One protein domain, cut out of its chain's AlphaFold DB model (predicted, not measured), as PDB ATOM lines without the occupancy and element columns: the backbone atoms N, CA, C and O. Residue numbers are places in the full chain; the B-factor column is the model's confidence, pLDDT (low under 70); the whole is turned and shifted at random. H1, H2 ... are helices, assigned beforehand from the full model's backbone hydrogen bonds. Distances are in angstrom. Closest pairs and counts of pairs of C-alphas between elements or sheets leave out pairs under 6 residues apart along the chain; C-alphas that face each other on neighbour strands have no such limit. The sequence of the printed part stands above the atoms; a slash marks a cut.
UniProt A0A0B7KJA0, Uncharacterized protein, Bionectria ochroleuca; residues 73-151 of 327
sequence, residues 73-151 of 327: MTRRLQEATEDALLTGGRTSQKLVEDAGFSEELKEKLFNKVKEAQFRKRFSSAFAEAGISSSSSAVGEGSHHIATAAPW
ATOM      1  N   MET A  73      42.400  13.687  53.083       79.50
ATOM      2  CA  MET A  73      42.015  14.537  51.946       79.50
ATOM      3  C   MET A  73      42.001  13.770  50.622       79.50
ATOM      4  O   MET A  73      41.044  13.873  49.864       79.50
ATOM      5  N   THR A  74      43.016  12.947  50.364       84.62
ATOM      6  CA  THR A  74      43.085  12.098  49.169       84.62
ATOM      7  C   THR A  74      41.958  11.070  49.153       84.62
ATOM      8  O   THR A  74      41.361  10.846  48.106       84.62
ATOM      9  N   ARG A  75      41.605  10.501  50.312       84.69
ATOM     10  CA  ARG A  75      40.465   9.585  50.450       84.69
ATOM     11  C   ARG A  75      39.135  10.274  50.136       84.69
ATOM     12  O   ARG A  75      38.339   9.699  49.411       84.69
ATOM     13  N   ARG A  76      38.915  11.499  50.627       85.81
ATOM     14  CA  ARG A  76      37.699  12.277  50.322       85.81
ATOM     15  C   ARG A  76      37.623  12.697  48.856       85.81
ATOM     16  O   ARG A  76      36.546  12.663  48.280       85.81
ATOM     17  N   LEU A  77      38.751  13.067  48.244       84.62
ATOM     18  CA  LEU A  77      38.813  13.353  46.807       84.62
ATOM     19  C   LEU A  77      38.529  12.093  45.983       84.62
ATOM     20  O   LEU A  77      37.764  12.153  45.028       84.62
ATOM     21  N   GLN A  78      39.080  10.948  46.389       83.00
ATOM     22  CA  GLN A  78      38.784   9.657  45.778       83.00
ATOM     23  C   GLN A  78      37.295   9.301  45.904       83.00
ATOM     24  O   GLN A  78      36.674   8.960  44.903       83.00
ATOM     25  N   GLU A  79      36.709   9.430  47.091       86.00
ATOM     26  CA  GLU A  79      35.283   9.178  47.340       86.00
ATOM     27  C   GLU A  79      34.392  10.112  46.507       86.00
ATOM     28  O   GLU A  79      33.499   9.645  45.809       86.00
ATOM     29  N   ALA A  80      34.718  11.407  46.443       84.81
ATOM     30  CA  ALA A  80      34.012  12.367  45.595       84.81
ATOM     31  C   ALA A  80      34.093  12.008  44.098       84.81
ATOM     32  O   ALA A  80      33.124  12.201  43.362       84.81
ATOM     33  N   THR A  81      35.225  11.460  43.633       82.88
ATOM     34  CA  THR A  81      35.342  10.959  42.254       82.88
ATOM     35  C   THR A  81      34.591   9.644  42.035       82.88
ATOM     36  O   THR A  81      33.985   9.473  40.980       82.88
ATOM     37  N   GLU A  82      34.573   8.736  43.015       85.75
ATOM     38  CA  GLU A  82      33.801   7.487  42.967       85.75
ATOM     39  C   GLU A  82      32.288   7.797  42.901       85.75
ATOM     40  O   GLU A  82      31.588   7.248  42.045       85.75
ATOM     41  N   ASP A  83      31.799   8.763  43.683       82.31
ATOM     42  CA  ASP A  83      30.407   9.237  43.653       82.31
ATOM     43  C   ASP A  83      30.048   9.950  42.339       82.31
ATOM     44  O   ASP A  83      28.954   9.752  41.790       82.31
ATOM     45  N   ALA A  84      30.975  10.738  41.783       83.38
ATOM     46  CA  ALA A  84      30.809  11.370  40.475       83.38
ATOM     47  C   ALA A  84      30.765  10.342  39.330       83.38
ATOM     48  O   ALA A  84      30.017  10.540  38.372       83.38
ATOM     49  N   LEU A  85      31.510   9.234  39.435       81.31
ATOM     50  CA  LEU A  85      31.478   8.114  38.484       81.31
ATOM     51  C   LEU A  85      30.225   7.234  38.628       81.31
ATOM     52  O   LEU A  85      29.778   6.631  37.650       81.31
ATOM     53  N   LEU A  86      29.662   7.136  39.835       79.19
ATOM     54  CA  LEU A  86      28.405   6.424  40.090       79.19
ATOM     55  C   LEU A  86      27.182   7.228  39.627       79.19
ATOM     56  O   LEU A  86      26.209   6.639  39.153       79.19
ATOM     57  N   THR A  87      27.233   8.556  39.760       81.50
ATOM     58  CA  THR A  87      26.101   9.458  39.480       81.50
ATOM     59  C   THR A  87      26.155  10.042  38.069       81.50
ATOM     60  O   THR A  87      25.146  10.082  37.364       81.50
ATOM     61  N   GLY A  88      27.329  10.483  37.622       74.44
ATOM     62  CA  GLY A  88      27.568  10.887  36.243       74.44
ATOM     63  C   GLY A  88      27.845   9.638  35.418       74.44
ATOM     64  O   GLY A  88      28.759   8.899  35.737       74.44
ATOM     65  N   GLY A  89      27.056   9.363  34.382       79.75
ATOM     66  CA  GLY A  89      27.205   8.163  33.550       79.75
ATOM     67  C   GLY A  89      28.494   8.133  32.708       79.75
ATOM     68  O   GLY A  89      29.574   8.507  33.132       79.75
ATOM     69  N   ARG A  90      28.414   7.703  31.446       77.81
ATOM     70  CA  ARG A  90      29.601   7.497  30.581       77.81
ATOM     71  C   ARG A  90      30.482   8.737  30.358       77.81
ATOM     72  O   ARG A  90      31.631   8.601  29.959       77.81
ATOM     73  N   THR A  91      29.943   9.936  30.564       80.19
ATOM     74  CA  THR A  91      30.686  11.195  30.432       80.19
ATOM     75  C   THR A  91      31.696  11.387  31.559       80.19
ATOM     76  O   THR A  91      32.805  11.829  31.290       80.19
ATOM     77  N   SER A  92      31.364  10.997  32.793       79.81
ATOM     78  CA  SER A  92      32.287  11.078  33.933       79.81
ATOM     79  C   SER A  92      33.472  10.120  33.755       79.81
ATOM     80  O   SER A  92      34.609  10.485  34.029       79.81
ATOM     81  N   GLN A  93      33.217   8.924  33.211       76.88
ATOM     82  CA  GLN A  93      34.236   7.910  32.937       76.88
ATOM     83  C   GLN A  93      35.254   8.405  31.911       76.88
ATOM     84  O   GLN A  93      36.450   8.295  32.152       76.88
ATOM     85  N   LYS A  94      34.789   9.034  30.824       80.19
ATOM     86  CA  LYS A  94      35.666   9.640  29.811       80.19
ATOM     87  C   LYS A  94      36.514  10.775  30.376       80.19
ATOM     88  O   LYS A  94      37.705  10.829  30.124       80.19
ATOM     89  N   LEU A  95      35.931  11.631  31.216       78.62
ATOM     90  CA  LEU A  95      36.686  12.703  31.873       78.62
ATOM     91  C   LEU A  95      37.787  12.157  32.791       78.62
ATOM     92  O   LEU A  95      38.864  12.735  32.862       78.62
ATOM     93  N   VAL A  96      37.543  11.033  33.467       75.75
ATOM     94  CA  VAL A  96      38.559  10.351  34.285       75.75
ATOM     95  C   VAL A  96      39.603   9.643  33.414       75.75
ATOM     96  O   VAL A  96      40.773   9.595  33.781       75.75
ATOM     97  N   GLU A  97      39.216   9.122  32.251       77.12
ATOM     98  CA  GLU A  97      40.152   8.574  31.263       77.12
ATOM     99  C   GLU A  97      41.083   9.655  30.694       77.12
ATOM    100  O   GLU A  97      42.277   9.390  30.546       77.12
ATOM    101  N   ASP A  98      40.556  10.859  30.460       77.88
ATOM    102  CA  ASP A  98      41.270  12.003  29.883       77.88
ATOM    103  C   ASP A  98      42.109  12.779  30.923       77.88
ATOM    104  O   ASP A  98      43.090  13.432  30.569       77.88
ATOM    105  N   ALA A  99      41.771  12.693  32.217       75.31
ATOM    106  CA  ALA A  99      42.425  13.436  33.305       75.31
ATOM    107  C   ALA A  99      43.818  12.909  33.724       75.31
ATOM    108  O   ALA A  99      44.400  13.420  34.683       75.31
ATOM    109  N   GLY A 100      44.380  11.912  33.030       75.62
ATOM    110  CA  GLY A 100      45.780  11.499  33.206       75.62
ATOM    111  C   GLY A 100      46.117  10.821  34.543       75.62
ATOM    112  O   GLY A 100      47.252  10.914  35.007       75.62
ATOM    113  N   PHE A 101      45.162  10.140  35.188       77.06
ATOM    114  CA  PHE A 101      45.444   9.311  36.369       77.06
ATOM    115  C   PHE A 101      46.417   8.167  36.030       77.06
ATOM    116  O   PHE A 101      46.374   7.617  34.930       77.06
ATOM    117  N   SER A 102      47.253   7.746  36.989       83.38
ATOM    118  CA  SER A 102      48.112   6.566  36.807       83.38
ATOM    119  C   SER A 102      47.269   5.332  36.462       83.38
ATOM    120  O   SER A 102      46.250   5.085  37.117       83.38
ATOM    121  N   GLU A 103      47.718   4.542  35.491       83.31
ATOM    122  CA  GLU A 103      46.975   3.404  34.933       83.31
ATOM    123  C   GLU A 103      46.573   2.372  36.003       83.31
ATOM    124  O   GLU A 103      45.416   1.962  36.069       83.31
ATOM    125  N   GLU A 104      47.458   2.090  36.964       86.31
ATOM    126  CA  GLU A 104      47.159   1.203  38.096       86.31
ATOM    127  C   GLU A 104      46.021   1.714  39.003       86.31
ATOM    128  O   GLU A 104      45.255   0.927  39.563       86.31
ATOM    129  N   LEU A 105      45.908   3.034  39.199       82.00
ATOM    130  CA  LEU A 105      44.835   3.626  40.010       82.00
ATOM    131  C   LEU A 105      43.512   3.634  39.247       82.00
ATOM    132  O   LEU A 105      42.468   3.358  39.838       82.00
ATOM    133  N   LYS A 106      43.562   3.888  37.940       83.94
ATOM    134  CA  LYS A 106      42.409   3.808  37.041       83.94
ATOM    135  C   LYS A 106      41.807   2.403  37.053       83.94
ATOM    136  O   LYS A 106      40.606   2.252  37.270       83.94
ATOM    137  N   GLU A 107      42.630   1.368  36.912       88.75
ATOM    138  CA  GLU A 107      42.177  -0.026  36.990       88.75
ATOM    139  C   GLU A 107      41.584  -0.373  38.359       88.75
ATOM    140  O   GLU A 107      40.518  -0.988  38.431       88.75
ATOM    141  N   LYS A 108      42.217   0.072  39.454       87.44
ATOM    142  CA  LYS A 108      41.676  -0.098  40.814       87.44
ATOM    143  C   LYS A 108      40.306   0.564  40.964       87.44
ATOM    144  O   LYS A 108      39.408  -0.049  41.538       87.44
ATOM    145  N   LEU A 109      40.120   1.771  40.429       83.81
ATOM    146  CA  LEU A 109      38.830   2.468  40.448       83.81
ATOM    147  C   LEU A 109      37.779   1.733  39.614       83.81
ATOM    148  O   LEU A 109      36.682   1.481  40.108       83.81
ATOM    149  N   PHE A 110      38.109   1.303  38.396       85.94
ATOM    150  CA  PHE A 110      37.178   0.516  37.583       85.94
ATOM    151  C   PHE A 110      36.808  -0.811  38.239       85.94
ATOM    152  O   PHE A 110      35.647  -1.213  38.179       85.94
ATOM    153  N   ASN A 111      37.756  -1.481  38.891       91.94
ATOM    154  CA  ASN A 111      37.489  -2.717  39.620       91.94
ATOM    155  C   ASN A 111      36.589  -2.469  40.834       91.94
ATOM    156  O   ASN A 111      35.632  -3.216  41.019       91.94
ATOM    157  N   LYS A 112      36.798  -1.381  41.586       89.69
ATOM    158  CA  LYS A 112      35.894  -0.966  42.670       89.69
ATOM    159  C   LYS A 112      34.494  -0.620  42.168       89.69
ATOM    160  O   LYS A 112      33.512  -1.009  42.791       89.69
ATOM    161  N   VAL A 113      34.377   0.060  41.028       87.69
ATOM    162  CA  VAL A 113      33.078   0.372  40.410       87.69
ATOM    163  C   VAL A 113      32.381  -0.906  39.956       87.69
ATOM    164  O   VAL A 113      31.197  -1.085  40.235       87.69
ATOM    165  N   LYS A 114      33.101  -1.824  39.302       90.94
ATOM    166  CA  LYS A 114      32.568  -3.140  38.924       90.94
ATOM    167  C   LYS A 114      32.129  -3.927  40.156       90.94
ATOM    168  O   LYS A 114      31.049  -4.507  40.130       90.94
ATOM    169  N   GLU A 115      32.908  -3.907  41.235       91.69
ATOM    170  CA  GLU A 115      32.558  -4.557  42.499       91.69
ATOM    171  C   GLU A 115      31.305  -3.926  43.121       91.69
ATOM    172  O   GLU A 115      30.368  -4.642  43.463       91.69
ATOM    173  N   ALA A 116      31.225  -2.598  43.208       86.75
ATOM    174  CA  ALA A 116      30.061  -1.896  43.744       86.75
ATOM    175  C   ALA A 116      28.798  -2.154  42.903       86.75
ATOM    176  O   ALA A 116      27.727  -2.430  43.448       86.75
ATOM    177  N   GLN A 117      28.921  -2.138  41.572       90.00
ATOM    178  CA  GLN A 117      27.833  -2.486  40.654       90.00
ATOM    179  C   GLN A 117      27.413  -3.951  40.798       90.00
ATOM    180  O   GLN A 117      26.217  -4.243  40.806       90.00
ATOM    181  N   PHE A 118      28.370  -4.867  40.947       92.81
ATOM    182  CA  PHE A 118      28.112  -6.286  41.176       92.81
ATOM    183  C   PHE A 118      27.380  -6.498  42.505       92.81
ATOM    184  O   PHE A 118      26.318  -7.115  42.533       92.81
ATOM    185  N   ARG A 119      27.867  -5.893  43.592       87.38
ATOM    186  CA  ARG A 119      27.237  -5.948  44.919       87.38
ATOM    187  C   ARG A 119      25.834  -5.354  44.919       87.38
ATOM    188  O   ARG A 119      24.952  -5.910  45.562       87.38
ATOM    189  N   LYS A 120      25.598  -4.282  44.157       86.94
ATOM    190  CA  LYS A 120      24.264  -3.686  43.993       86.94
ATOM    191  C   LYS A 120      23.324  -4.582  43.186       86.94
ATOM    192  O   LYS A 120      22.164  -4.725  43.549       86.94
ATOM    193  N   ARG A 121      23.804  -5.178  42.091       87.38
ATOM    194  CA  ARG A 121      22.990  -6.046  41.226       87.38
ATOM    195  C   ARG A 121      22.636  -7.372  41.900       87.38
ATOM    196  O   ARG A 121      21.548  -7.885  41.674       87.38
ATOM    197  N   PHE A 122      23.547  -7.908  42.705       88.75
ATOM    198  CA  PHE A 122      23.406  -9.198  43.380       88.75
ATOM    199  C   PHE A 122      23.198  -9.048  44.892       88.75
ATOM    200  O   PHE A 122      23.518  -9.957  45.654       88.75
ATOM    201  N   SER A 123      22.664  -7.909  45.346       84.12
ATOM    202  CA  SER A 123      22.513  -7.613  46.775       84.12
ATOM    203  C   SER A 123      21.677  -8.661  47.515       84.12
ATOM    204  O   SER A 123      22.020  -9.019  48.638       84.12
ATOM    205  N   SER A 124      20.628  -9.194  46.879       81.81
ATOM    206  CA  SER A 124      19.796 -10.267  47.439       81.81
ATOM    207  C   SER A 124      20.559 -11.588  47.563       81.81
ATOM    208  O   SER A 124      20.536 -12.195  48.625       81.81
ATOM    209  N   ALA A 125      21.320 -11.989  46.541       83.00
ATOM    210  CA  ALA A 125      22.130 -13.212  46.571       83.00
ATOM    211  C   ALA A 125      23.256 -13.142  47.623       83.00
ATOM    212  O   ALA A 125      23.580 -14.131  48.277       83.00
ATOM    213  N   PHE A 126      23.840 -11.957  47.832       83.38
ATOM    214  CA  PHE A 126      24.814 -11.732  48.904       83.38
ATOM    215  C   PHE A 126      24.191 -11.751  50.302       83.38
ATOM    216  O   PHE A 126      24.881 -12.113  51.258       83.38
ATOM    217  N   ALA A 127      22.925 -11.342  50.428       78.94
ATOM    218  CA  ALA A 127      22.167 -11.507  51.659       78.94
ATOM    219  C   ALA A 127      21.894 -12.998  51.903       78.94
ATOM    220  O   ALA A 127      22.300 -13.496  52.941       78.94
ATOM    221  N   GLU A 128      21.370 -13.733  50.916       79.00
ATOM    222  CA  GLU A 128      21.115 -15.183  51.002       79.00
ATOM    223  C   GLU A 128      22.348 -15.998  51.407       79.00
ATOM    224  O   GLU A 128      22.256 -16.893  52.244       79.00
ATOM    225  N   ALA A 129      23.513 -15.676  50.844       81.62
ATOM    226  CA  ALA A 129      24.759 -16.367  51.158       81.62
ATOM    227  C   ALA A 129      25.393 -15.926  52.494       81.62
ATOM    228  O   ALA A 129      26.430 -16.461  52.887       81.62
ATOM    229  N   GLY A 130      24.825 -14.926  53.180       75.56
ATOM    230  CA  GLY A 130      25.349 -14.396  54.440       75.56
ATOM    231  C   GLY A 130      26.702 -13.682  54.317       75.56
ATOM    232  O   GLY A 130      27.327 -13.390  55.331       75.56
ATOM    233  N   ILE A 131      27.159 -13.365  53.101       76.69
ATOM    234  CA  ILE A 131      28.527 -12.886  52.810       76.69
ATOM    235  C   ILE A 131      28.720 -11.398  53.169       76.69
ATOM    236  O   ILE A 131      29.846 -10.911  53.279       76.69
ATOM    237  N   SER A 132      27.639 -10.639  53.369       70.88
ATOM    238  CA  SER A 132      27.750  -9.228  53.762       70.88
ATOM    239  C   SER A 132      28.182  -9.085  55.223       70.88
ATOM    240  O   SER A 132      27.595  -9.693  56.103       70.88
ATOM    241  N   SER A 133      29.156  -8.218  55.513       63.22
ATOM    242  CA  SER A 133      29.715  -8.008  56.863       63.22
ATOM    243  C   SER A 133      28.702  -7.550  57.927       63.22
ATOM    244  O   SER A 133      29.009  -7.563  59.113       63.22
ATOM    245  N   SER A 134      27.501  -7.141  57.516       64.44
ATOM    246  CA  SER A 134      26.377  -6.766  58.378       64.44
ATOM    247  C   SER A 134      25.334  -7.877  58.576       64.44
ATOM    248  O   SER A 134      24.429  -7.702  59.389       64.44
ATOM    249  N   SER A 135      25.434  -9.009  57.867       61.78
ATOM    250  CA  SER A 135      24.413 -10.073  57.841       61.78
ATOM    251  C   SER A 135      24.292 -10.823  59.173       61.78
ATOM    252  O   SER A 135      23.187 -11.143  59.597       61.78
ATOM    253  N   SER A 136      25.406 -11.040  59.882       62.66
ATOM    254  CA  SER A 136      25.432 -11.827  61.125       62.66
ATOM    255  C   SER A 136      24.791 -11.117  62.328       62.66
ATOM    256  O   SER A 136      24.594 -11.750  63.364       62.66
ATOM    257  N   ALA A 137      24.488  -9.820  62.226       67.81
ATOM    258  CA  ALA A 137      23.909  -9.015  63.308       67.81
ATOM    259  C   ALA A 137      22.391  -8.789  63.159       67.81
ATOM    260  O   ALA A 137      21.774  -8.139  64.003       67.81
ATOM    261  N   VAL A 138      21.786  -9.288  62.080       70.62
ATOM    262  CA  VAL A 138      20.425  -8.955  61.654       70.62
ATOM    263  C   VAL A 138      19.541 -10.195  61.804       70.62
ATOM    264  O   VAL A 138      19.895 -11.275  61.347       70.62
ATOM    265  N   GLY A 139      18.398 -10.062  62.485       78.81
ATOM    266  CA  GLY A 139      17.498 -11.191  62.744       78.81
ATOM    267  C   GLY A 139      16.915 -11.796  61.461       78.81
ATOM    268  O   GLY A 139      16.810 -11.118  60.435       78.81
ATOM    269  N   GLU A 140      16.471 -13.054  61.528       76.31
ATOM    270  CA  GLU A 140      15.938 -13.809  60.378       76.31
ATOM    271  C   GLU A 140      14.800 -13.074  59.651       76.31
ATOM    272  O   GLU A 140      14.770 -13.029  58.426       76.31
ATOM    273  N   GLY A 141      13.899 -12.400  60.378       81.44
ATOM    274  CA  GLY A 141      12.810 -11.631  59.761       81.44
ATOM    275  C   GLY A 141      13.305 -10.496  58.854       81.44
ATOM    276  O   GLY A 141      12.821 -10.323  57.739       81.44
ATOM    277  N   SER A 142      14.320  -9.754  59.294       82.56
ATOM    278  CA  SER A 142      14.976  -8.716  58.486       82.56
ATOM    279  C   SER A 142      15.803  -9.293  57.337       82.56
ATOM    280  O   SER A 142      15.894  -8.668  56.283       82.56
ATOM    281  N   HIS A 143      16.348 -10.499  57.511       79.12
ATOM    282  CA  HIS A 143      17.029 -11.227  56.448       79.12
ATOM    283  C   HIS A 143      16.056 -11.585  55.317       79.12
ATOM    284  O   HIS A 143      16.313 -11.251  54.164       79.12
ATOM    285  N   HIS A 144      14.894 -12.156  55.649       79.19
ATOM    286  CA  HIS A 144      13.858 -12.496  54.669       79.19
ATOM    287  C   HIS A 144      13.324 -11.274  53.906       79.19
ATOM    288  O   HIS A 144      13.083 -11.365  52.704       79.19
ATOM    289  N   ILE A 145      13.196 -10.118  54.570       81.62
ATOM    290  CA  ILE A 145      12.783  -8.857  53.929       81.62
ATOM    291  C   ILE A 145      13.856  -8.345  52.958       81.62
ATOM    292  O   ILE A 145      13.521  -7.854  51.883       81.62
ATOM    293  N   ALA A 146      15.139  -8.464  53.310       76.75
ATOM    294  CA  ALA A 146      16.240  -8.015  52.456       76.75
ATOM    295  C   ALA A 146      16.459  -8.923  51.233       76.75
ATOM    296  O   ALA A 146      16.875  -8.441  50.178       76.75
ATOM    297  N   THR A 147      16.183 -10.224  51.365       79.06
ATOM    298  CA  THR A 147      16.248 -11.187  50.254       79.06
ATOM    299  C   THR A 147      15.014 -11.145  49.355       79.06
ATOM    300  O   THR A 147      15.079 -11.593  48.212       79.06
ATOM    301  N   ALA A 148      13.888 -10.626  49.854       81.62
ATOM    302  CA  ALA A 148      12.645 -10.582  49.099       81.62
ATOM    303  C   ALA A 148      12.800  -9.772  47.804       81.62
ATOM    304  O   ALA A 148      13.447  -8.723  47.758       81.62
ATOM    305  N   ALA A 149      12.174 -10.266  46.734       82.50
ATOM    306  CA  ALA A 149      12.139  -9.554  45.468       82.50
ATOM    307  C   ALA A 149      11.416  -8.198  45.633       82.50
ATOM    308  O   ALA A 149      10.420  -8.121  46.358       82.50
ATOM    309  N   PRO A 150      11.864  -7.130  44.946       82.94
ATOM    310  CA  PRO A 150      11.148  -5.858  44.938       82.94
ATOM    311  C   PRO A 150       9.709  -6.044  44.441       82.94
ATOM    312  O   PRO A 150       9.478  -6.739  43.454       82.94
ATOM    313  N   TRP A 151       8.738  -5.401  45.092       82.94
ATOM    314  CA  TRP A 151       7.331  -5.502  44.703       82.94
ATOM    315  C   TRP A 151       7.084  -4.909  43.305       82.94
ATOM    316  O   TRP A 151       7.238  -3.709  43.090       82.94
TER     317      TRP A 151
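This is residues 73 to 151 of the 327 residues of an uncharacterized protein of Bionectria ochroleuca (UniProt A0A0B7KJA0). The long helix H3 makes a bridge between two small ends: at one end H1 and H2 stand loosely beside its first part, and at the other the short helices H4 and H5 make a small hairpin. Residues 98 to 105 and 136 to 142 stick out. The printed part has 79 residues with five named helices, H1 to H5 in order, and no named strand; its class is all helix. It is loose, with a radius of gyration of the C-alphas of 16.3 A, and elongated, spanning 48 by 27 by 19 A.

Find C-alpha 73 at (42.015, 14.537, 51.946); from there H1, residues 73 to 87, runs 20.8 A. H2 follows at residues 90 to 98. Look next to C-alpha 103 at (46.975, 3.404, 34.933), where H3, residues 103 to 121, begins its 26.5 A. H4 is residues 123 to 128, and H5, residues 140 to 147, ends at C-alpha 147 at (16.248, -11.187, 50.254).

H1 and H2 only just touch, only at the corner by their link, with 3 pairs of C-alphas within 8 A; the closest are Leu 85 and Ser 92, 5.5 A. H1, with residues 82 to 86 alone, only just touches H3, also with 3 such pairs; the closest C-alphas are Glu 82 and Leu 109, 7.5 A, at a steep tilt of 53 degrees. H4 and H5, a helical hairpin, touch, opposite ways; their closest C-alphas are Ser 124 and Thr 147, 4.6 A. H3 and H5 are apart. In all five helices every O i to N i+4 pair is within hydrogen-bond range.

The farthest C-alphas, Gly 100 and Gly 141, are 48.2 A apart. The printed part has no cut. The link from H4 to H5 is long, and its residues 133 to 137 have pLDDT under 70.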